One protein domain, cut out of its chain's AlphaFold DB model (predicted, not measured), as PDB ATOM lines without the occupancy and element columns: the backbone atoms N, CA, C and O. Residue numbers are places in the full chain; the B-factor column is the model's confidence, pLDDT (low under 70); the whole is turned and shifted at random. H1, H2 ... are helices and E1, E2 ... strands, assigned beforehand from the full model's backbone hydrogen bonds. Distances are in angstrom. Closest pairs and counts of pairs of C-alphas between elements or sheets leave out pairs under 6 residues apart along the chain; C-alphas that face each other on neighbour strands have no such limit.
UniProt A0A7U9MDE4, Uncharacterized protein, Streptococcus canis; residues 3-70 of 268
ATOM      1  N   LEU A   3     207.340  78.662 227.364       95.50
ATOM      2  CA  LEU A   3     208.063  77.848 226.393       95.50
ATOM      3  C   LEU A   3     208.590  76.606 227.107       95.50
ATOM      4  O   LEU A   3     209.456  76.708 227.976       95.50
ATOM      5  N   VAL A   4     208.065  75.440 226.754       95.00
ATOM      6  CA  VAL A   4     208.486  74.154 227.308       95.00
ATOM      7  C   VAL A   4     209.317  73.428 226.262       95.00
ATOM      8  O   VAL A   4     208.784  72.966 225.258       95.00
ATOM      9  N   ILE A   5     210.619  73.306 226.514       92.38
ATOM     10  CA  ILE A   5     211.508  72.470 225.708       92.38
ATOM     11  C   ILE A   5     211.343  71.024 226.176       92.38
ATOM     12  O   ILE A   5     211.616  70.717 227.344       92.38
ATOM     13  N   TRP A   6     210.887  70.137 225.292       77.75
ATOM     14  CA  TRP A   6     210.567  68.754 225.658       77.75
ATOM     15  C   TRP A   6     211.048  67.711 224.642       77.75
ATOM     16  O   TRP A   6     211.278  68.013 223.477       77.75
ATOM     17  N   GLN A   7     211.183  66.468 225.109       71.88
ATOM     18  CA  GLN A   7     211.622  65.295 224.339       71.88
ATOM     19  C   GLN A   7     210.469  64.655 223.537       71.88
ATOM     20  O   GLN A   7     210.406  63.438 223.403       71.88
ATOM     21  N   ASN A   8     209.478  65.435 223.111       71.25
ATOM     22  CA  ASN A   8     208.380  64.881 222.321       71.25
ATOM     23  C   ASN A   8     208.717  64.925 220.828       71.25
ATOM     24  O   ASN A   8     209.661  65.601 220.426       71.25
ATOM     25  N   GLU A   9     207.931  64.222 220.020       72.50
ATOM     26  CA  GLU A   9     208.164  64.119 218.579       72.50
ATOM     27  C   GLU A   9     207.833  65.434 217.866       72.50
ATOM     28  O   GLU A   9     208.513  65.806 216.921       72.50
ATOM     29  N   PHE A  10     206.863  66.213 218.354       76.44
ATOM     30  CA  PHE A  10     206.421  67.431 217.676       76.44
ATOM     31  C   PHE A  10     206.276  68.645 218.600       76.44
ATOM     32  O   PHE A  10     206.284  68.564 219.835       76.44
ATOM     33  N   SER A  11     206.140  69.804 217.957       82.94
ATOM     34  CA  SER A  11     205.908  71.091 218.604       82.94
ATOM     35  C   SER A  11     204.439  71.502 218.511       82.94
ATOM     36  O   SER A  11     203.822  71.341 217.461       82.94
ATOM     37  N   LEU A  12     203.885  72.065 219.584       86.25
ATOM     38  CA  LEU A  12     202.487  72.499 219.651       86.25
ATOM     39  C   LEU A  12     202.334  73.678 220.608       86.25
ATOM     40  O   LEU A  12     202.857  73.651 221.721       86.25
ATOM     41  N   GLN A  13     201.561  74.683 220.209       86.56
ATOM     42  CA  GLN A  13     201.064  75.698 221.129       86.56
ATOM     43  C   GLN A  13     199.669  75.310 221.631       86.56
ATOM     44  O   GLN A  13     198.761  75.087 220.834       86.56
ATOM     45  N   TRP A  14     199.502  75.224 222.950       86.19
ATOM     46  CA  TRP A  14     198.227  74.909 223.587       86.19
ATOM     47  C   TRP A  14     198.132  75.526 224.983       86.19
ATOM     48  O   TRP A  14     199.071  75.438 225.776       86.19
ATOM     49  N   ASN A  15     196.985  76.128 225.298       84.88
ATOM     50  CA  ASN A  15     196.641  76.663 226.615       84.88
ATOM     51  C   ASN A  15     197.752  77.549 227.218       84.88
ATOM     52  O   ASN A  15     198.262  77.305 228.316       84.88
ATOM     53  N   GLY A  16     198.207  78.541 226.445       85.88
ATOM     54  CA  GLY A  16     199.259  79.471 226.872       85.88
ATOM     55  C   GLY A  16     200.649  78.841 227.064       85.88
ATOM     56  O   GLY A  16     201.517  79.455 227.700       85.88
ATOM     57  N   THR A  17     200.874  77.643 226.521       91.62
ATOM     58  CA  THR A  17     202.168  76.958 226.514       91.62
ATOM     59  C   THR A  17     202.567  76.605 225.089       91.62
ATOM     60  O   THR A  17     201.858  75.885 224.397       91.62
ATOM     61  N   TYR A  18     203.729  77.081 224.663       93.06
ATOM     62  CA  TYR A  18     204.411  76.592 223.480       93.06
ATOM     63  C   TYR A  18     205.320  75.427 223.877       93.06
ATOM     64  O   TYR A  18     206.346  75.610 224.529       93.06
ATOM     65  N   HIS A  19     204.928  74.215 223.506       91.56
ATOM     66  CA  HIS A  19     205.768  73.033 223.589       91.56
ATOM     67  C   HIS A  19     206.660  72.958 222.349       91.56
ATOM     68  O   HIS A  19     206.161  72.762 221.241       91.56
ATOM     69  N   PHE A  20     207.967  73.119 222.531       92.19
ATOM     70  CA  PHE A  20     208.944  73.115 221.450       92.19
ATOM     71  C   PHE A  20     209.823  71.864 221.553       92.19
ATOM     72  O   PHE A  20     210.563  71.678 222.523       92.19
ATOM     73  N   ALA A  21     209.687  70.979 220.568       90.44
ATOM     74  CA  ALA A  21     210.576  69.838 220.383       90.44
ATOM     75  C   ALA A  21     211.882  70.314 219.737       90.44
ATOM     76  O   ALA A  21     211.841  71.186 218.875       90.44
ATOM     77  N   LEU A  22     213.019  69.747 220.149       90.62
ATOM     78  CA  LEU A  22     214.300  69.980 219.477       90.62
ATOM     79  C   LEU A  22     214.572  68.845 218.493       90.62
ATOM     80  O   LEU A  22     214.370  67.680 218.828       90.62
ATOM     81  N   GLU A  23     215.094  69.172 217.314       89.25
ATOM     82  CA  GLU A  23     215.427  68.199 216.261       89.25
ATOM     83  C   GLU A  23     216.460  67.163 216.731       89.25
ATOM     84  O   GLU A  23     216.437  66.018 216.291       89.25
ATOM     85  N   ALA A  24     217.361  67.555 217.636       89.44
ATOM     86  CA  ALA A  24     218.448  66.710 218.123       89.44
ATOM     87  C   ALA A  24     218.482  66.607 219.656       89.44
ATOM     88  O   ALA A  24     219.567  66.494 220.230       89.44
ATOM     89  N   TYR A  25     217.323  66.668 220.330       87.50
ATOM     90  CA  TYR A  25     217.251  66.651 221.799       87.50
ATOM     91  C   TYR A  25     218.143  65.540 222.409       87.50
ATOM     92  O   TYR A  25     218.049  64.388 221.979       87.50
ATOM     93  N   PRO A  26     218.976  65.833 223.432       90.69
ATOM     94  CA  PRO A  26     219.050  67.083 224.200       90.69
ATOM     95  C   PRO A  26     220.004  68.150 223.624       90.69
ATOM     96  O   PRO A  26     220.298  69.135 224.295       90.69
ATOM     97  N   ALA A  27     220.514  67.992 222.402       92.00
ATOM     98  CA  ALA A  27     221.268  69.054 221.745       92.00
ATOM     99  C   ALA A  27     220.325  70.134 221.191       92.00
ATOM    100  O   ALA A  27     219.252  69.828 220.674       92.00
ATOM    101  N   ILE A  28     220.762  71.392 221.286       94.88
ATOM    102  CA  ILE A  28     220.084  72.550 220.700       94.88
ATOM    103  C   ILE A  28     220.958  73.171 219.610       94.88
ATOM    104  O   ILE A  28     222.167  73.343 219.784       94.88
ATOM    105  N   GLN A  29     220.345  73.495 218.481       95.19
ATOM    106  CA  GLN A  29     220.996  74.042 217.298       95.19
ATOM    107  C   GLN A  29     220.849  75.566 217.222       95.19
ATOM    108  O   GLN A  29     219.961  76.166 217.825       95.19
ATOM    109  N   ALA A  30     221.704  76.210 216.424       96.19
ATOM    110  CA  ALA A  30     221.709  77.667 216.273       96.19
ATOM    111  C   ALA A  30     220.364  78.234 215.780       96.19
ATOM    112  O   ALA A  30     219.888  79.233 216.312       96.19
ATOM    113  N   TRP A  31     219.720  77.571 214.815       95.62
ATOM    114  CA  TRP A  31     218.423  78.012 214.290       95.62
ATOM    115  C   TRP A  31     217.285  77.851 215.314       95.62
ATOM    116  O   TRP A  31     216.324  78.616 215.287       95.62
ATOM    117  N   GLU A  32     217.391  76.884 216.234       96.00
ATOM    118  CA  GLU A  32     216.430  76.695 217.330       96.00
ATOM    119  C   GLU A  32     216.589  77.805 218.373       96.00
ATOM    120  O   GLU A  32     215.594  78.332 218.859       96.00
ATOM    121  N   LEU A  33     217.828  78.220 218.670       97.06
ATOM    122  CA  LEU A  33     218.099  79.378 219.530       97.06
ATOM    123  C   LEU A  33     217.519  80.668 218.941       97.06
ATOM    124  O   LEU A  33     216.868  81.426 219.658       97.06
ATOM    125  N   GLU A  34     217.703  80.884 217.638       96.88
ATOM    126  CA  GLU A  34     217.127  82.028 216.928       96.88
ATOM    127  C   GLU A  34     215.592  82.020 217.001       96.88
ATOM    128  O   GLU A  34     214.969  83.029 217.335       96.88
ATOM    129  N   LYS A  35     214.969  80.861 216.768       96.12
ATOM    130  CA  LYS A  35     213.515  80.694 216.876       96.12
ATOM    131  C   LYS A  35     212.997  81.009 218.281       96.12
ATOM    132  O   LYS A  35     211.986  81.697 218.432       96.12
ATOM    133  N   ILE A  36     213.699  80.539 219.312       96.50
ATOM    134  CA  ILE A  36     213.370  80.832 220.713       96.50
ATOM    135  C   ILE A  36     213.505  82.330 221.003       96.50
ATOM    136  O   ILE A  36     212.655  82.894 221.692       96.50
ATOM    137  N   ALA A  37     214.528  82.995 220.464       96.56
ATOM    138  CA  ALA A  37     214.673  84.438 220.603       96.56
ATOM    139  C   ALA A  37     213.526  85.202 219.935       96.56
ATOM    140  O   ALA A  37     212.949  86.084 220.572       96.56
ATOM    141  N   ALA A  38     213.124  84.812 218.722       96.00
ATOM    142  CA  ALA A  38     211.961  85.377 218.040       96.00
ATOM    143  C   ALA A  38     210.686  85.260 218.891       96.00
ATOM    144  O   ALA A  38     209.991  86.256 219.103       96.00
ATOM    145  N   PHE A  39     210.433  84.075 219.459       95.88
ATOM    146  CA  PHE A  39     209.329  83.852 220.396       95.88
ATOM    147  C   PHE A  39     209.416  84.783 221.610       95.88
ATOM    148  O   PHE A  39     208.441  85.443 221.969       95.88
ATOM    149  N   CYS A  40     210.589  84.884 222.240       95.44
ATOM    150  CA  CYS A  40     210.752  85.730 223.416       95.44
ATOM    151  C   CYS A  40     210.544  87.221 223.115       95.44
ATOM    152  O   CYS A  40     209.918  87.922 223.911       95.44
ATOM    153  N   HIS A  41     211.047  87.708 221.982       94.19
ATOM    154  CA  HIS A  41     210.846  89.092 221.549       94.19
ATOM    155  C   HIS A  41     209.393  89.382 221.222       94.19
ATOM    156  O   HIS A  41     208.878  90.426 221.622       94.19
ATOM    157  N   TYR A  42     208.716  88.454 220.548       95.06
ATOM    158  CA  TYR A  42     207.298  88.581 220.248       95.06
ATOM    159  C   TYR A  42     206.452  88.661 221.522       95.06
ATOM    160  O   TYR A  42     205.597  89.538 221.648       95.06
ATOM    161  N   GLU A  43     206.720  87.803 222.506       95.06
ATOM    162  CA  GLU A  43     206.015  87.839 223.787       95.06
ATOM    163  C   GLU A  43     206.239  89.170 224.522       95.06
ATOM    164  O   GLU A  43     205.270  89.798 224.955       95.06
ATOM    165  N   ARG A  44     207.481  89.668 224.577       93.62
ATOM    166  CA  ARG A  44     207.800  90.955 225.222       93.62
ATOM    167  C   ARG A  44     207.207  92.157 224.496       93.62
ATOM    168  O   ARG A  44     206.726  93.077 225.153       93.62
ATOM    169  N   MET A  45     207.190  92.142 223.161       93.12
ATOM    170  CA  MET A  45     206.515  93.161 222.347       93.12
ATOM    171  C   MET A  45     205.026  93.267 222.703       93.12
ATOM    172  O   MET A  45     204.459  94.355 222.666       93.12
ATOM    173  N   ASN A  46     204.416  92.152 223.110       93.75
ATOM    174  CA  ASN A  46     203.036  92.086 223.577       93.75
ATOM    175  C   ASN A  46     202.916  92.111 225.115       93.75
ATOM    176  O   ASN A  46     201.929  91.627 225.667       93.75
ATOM    177  N   GLN A  47     203.910  92.678 225.813       94.12
ATOM    178  CA  GLN A  47     203.920  92.896 227.267       94.12
ATOM    179  C   GLN A  47     203.817  91.611 228.109       94.12
ATOM    180  O   GLN A  47     203.359  91.635 229.252       94.12
ATOM    181  N   ARG A  48     204.262  90.474 227.566       93.94
ATOM    182  CA  ARG A  48     204.336  89.193 228.275       93.94
ATOM    183  C   ARG A  48     205.791  88.828 228.527       93.94
ATOM    184  O   ARG A  48     206.596  88.829 227.604       93.94
ATOM    185  N   GLU A  49     206.116  88.440 229.758       94.31
ATOM    186  CA  GLU A  49     207.426  87.848 230.040       94.31
ATOM    187  C   GLU A  49     207.354  86.327 229.816       94.31
ATOM    188  O   GLU A  49     206.613  85.631 230.525       94.31
ATOM    189  N   PRO A  50     208.063  85.788 228.811       93.56
ATOM    190  CA  PRO A  50     208.073  84.357 228.547       93.56
ATOM    191  C   PRO A  50     208.843  83.597 229.634       93.56
ATOM    192  O   PRO A  50     209.888  84.037 230.106       93.56
ATOM    193  N   GLN A  51     208.358  82.410 230.000       94.50
ATOM    194  CA  GLN A  51     209.058  81.511 230.925       94.50
ATOM    195  C   GLN A  51     209.616  80.314 230.161       94.50
ATOM    196  O   GLN A  51     208.843  79.574 229.554       94.50
ATOM    197  N   ILE A  52     210.932  80.109 230.219       95.69
ATOM    198  CA  ILE A  52     211.609  78.977 229.571       95.69
ATOM    199  C   ILE A  52     211.725  77.828 230.571       95.69
ATOM    200  O   ILE A  52     212.335  77.970 231.630       95.69
ATOM    201  N   ILE A  53     211.146  76.684 230.224       95.19
ATOM    202  CA  ILE A  53     211.092  75.485 231.056       95.19
ATOM    203  C   ILE A  53     211.755  74.344 230.286       95.19
ATOM    204  O   ILE A  53     211.300  73.960 229.213       95.19
ATOM    205  N   CYS A  54     212.817  73.770 230.846       94.56
ATOM    206  CA  CYS A  54     213.454  72.566 230.324       94.56
ATOM    207  C   CYS A  54     214.022  71.746 231.485       94.56
ATOM    208  O   CYS A  54     214.531  72.310 232.457       94.56
ATOM    209  N   LYS A  55     213.943  70.412 231.391       92.31
ATOM    210  CA  LYS A  55     214.578  69.521 232.375       92.31
ATOM    211  C   LYS A  55     216.105  69.594 232.288       92.31
ATOM    212  O   LYS A  55     216.772  69.547 233.319       92.31
ATOM    213  N   ASP A  56     216.645  69.744 231.081       93.50
ATOM    214  CA  ASP A  56     218.082  69.845 230.852       93.50
ATOM    215  C   ASP A  56     218.592  71.272 231.124       93.50
ATOM    216  O   ASP A  56     218.334  72.221 230.380       93.50
ATOM    217  N   GLN A  57     219.351  71.427 232.210       94.06
ATOM    218  CA  GLN A  57     219.892  72.722 232.626       94.06
ATOM    219  C   GLN A  57     221.001  73.248 231.705       94.06
ATOM    220  O   GLN A  57     221.271  74.451 231.715       94.06
ATOM    221  N   ALA A  58     221.665  72.391 230.923       94.88
ATOM    222  CA  ALA A  58     222.638  72.845 229.937       94.88
ATOM    223  C   ALA A  58     221.934  73.586 228.796       94.88
ATOM    224  O   ALA A  58     222.365  74.684 228.451       94.88
ATOM    225  N   ILE A  59     220.801  73.065 228.310       95.94
ATOM    226  CA  ILE A  59     219.969  73.744 227.305       95.94
ATOM    227  C   ILE A  59     219.507  75.111 227.825       95.94
ATOM    228  O   ILE A  59     219.672  76.118 227.139       95.94
ATOM    229  N   VAL A  60     218.998  75.175 229.064       95.56
ATOM    230  CA  VAL A  60     218.560  76.444 229.682       95.56
ATOM    231  C   VAL A  60     219.702  77.461 229.744       95.56
ATOM    232  O   VAL A  60     219.505  78.631 229.416       95.56
ATOM    233  N   ARG A  61     220.911  77.035 230.139       96.06
ATOM    234  CA  ARG A  61     222.092  77.914 230.158       96.06
ATOM    235  C   ARG A  61     222.439  78.428 228.764       96.06
ATOM    236  O   ARG A  61     222.663  79.627 228.629       96.06
ATOM    237  N   THR A  62     222.435  77.560 227.753       97.25
ATOM    238  CA  THR A  62     222.718  77.934 226.361       97.25
ATOM    239  C   THR A  62     221.705  78.948 225.832       97.25
ATOM    240  O   THR A  62     222.106  79.979 225.295       97.25
ATOM    241  N   ILE A  63     220.405  78.717 226.050       97.25
ATOM    242  CA  ILE A  63     219.347  79.658 225.652       97.25
ATOM    243  C   ILE A  63     219.549  81.009 226.345       97.25
ATOM    244  O   ILE A  63     219.587  82.044 225.686       97.25
ATOM    245  N   ASN A  64     219.739  81.017 227.666       96.12
ATOM    246  CA  ASN A  64     219.925  82.260 228.415       96.12
ATOM    247  C   ASN A  64     221.196  83.014 228.009       96.12
ATOM    248  O   ASN A  64     221.208  84.243 228.025       96.12
ATOM    249  N   GLN A  65     222.274  82.307 227.658       97.00
ATOM    250  CA  GLN A  65     223.487  82.931 227.137       97.00
ATOM    251  C   GLN A  65     223.234  83.567 225.767       97.00
ATOM    252  O   GLN A  65     223.635  84.708 225.560       97.00
ATOM    253  N   TYR A  66     222.536  82.870 224.868       97.38
ATOM    254  CA  TYR A  66     222.162  83.407 223.560       97.38
ATOM    255  C   TYR A  66     221.300  84.672 223.701       97.38
ATOM    256  O   TYR A  66     221.657  85.721 223.176       97.38
ATOM    257  N   LEU A  67     220.233  84.615 224.508       95.44
ATOM    258  CA  LEU A  67     219.305  85.735 224.715       95.44
ATOM    259  C   LEU A  67     219.955  86.981 225.337       95.44
ATOM    260  O   LEU A  67     219.473  88.086 225.117       95.44
ATOM    261  N   LYS A  68     221.039  86.835 226.113       94.44
ATOM    262  CA  LYS A  68     221.791  87.980 226.663       94.44
ATOM    263  C   LYS A  68     222.560  88.768 225.604       94.44
ATOM    264  O   LYS A  68     222.889  89.927 225.841       94.44
ATOM    265  N   HIS A  69     222.908  88.124 224.495       92.44
ATOM    266  CA  HIS A  69     223.707  88.714 223.420       92.44
ATOM    267  C   HIS A  69     222.896  88.974 222.151       92.44
ATOM    268  O   HIS A  69     223.385  89.654 221.248       92.44
ATOM    269  N   ASP A  70     221.677  88.447 222.081       91.00
ATOM    270  CA  ASP A  70     220.783  88.678 220.965       91.00
ATOM    271  C   ASP A  70     220.252  90.118 220.973       91.00
ATOM    272  O   ASP A  70     219.650  90.585 221.938       91.00
TER     273      ASP A  70
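Overview. This is residues 3 to 70 of the 268 residues of an uncharacterized protein of Streptococcus canis (UniProt A0A7U9MDE4). A small twisted sheet of four short strands has two steeply tilted helices, H1 and H2, packed together near its E1 and E4 part, while E2 of the E2 and E3 hairpin lies away from them. Printed are 68 residues, with named elements E1 E2 E3 H1 E4 H2 along the chain; the mixed sheet runs E2 E3 E1 E4, and the class is mixed, helices and strands. The whole is compact, radius of gyration of the C-alphas 11.3 A, spanning 30 by 29 by 19 A.

Arrangement. E1, residues 3 to 6, is parallel to E4, residues 51 to 54, with N 3 and O 51 2.8 A apart, and to E3, residues 17 to 21, with N 4 and O 18 2.8 A apart. E3 and E2, residues 12 to 14, form an antiparallel hairpin, N 12 to O 19 2.9 A. E3, H1, residues 30 to 45, and E4 form a split strand-helix-strand unit, E1 between its parallel strands, with a right-handed crossover. H1 and H2, residues 57 to 69, each only graze the sheet; residues 33 to 37 and 63 to 67 alone touch, closest C-alphas Leu 33 and Ile 63, 6.3 A. O i to N i+4 pairs are within hydrogen-bond range throughout H1 and in 8 of 9 in H2.

Along the chain. H1 is 22.5 A long, H2 18.8 A, E3 12.6 A. C-alpha 3 is at (208.063, 77.848, 226.393), C-alpha 69 at (223.707, 88.714, 223.420).

Size, cuts and confidence. The printed part has no cut, no link is long, and no printed residue is under 70.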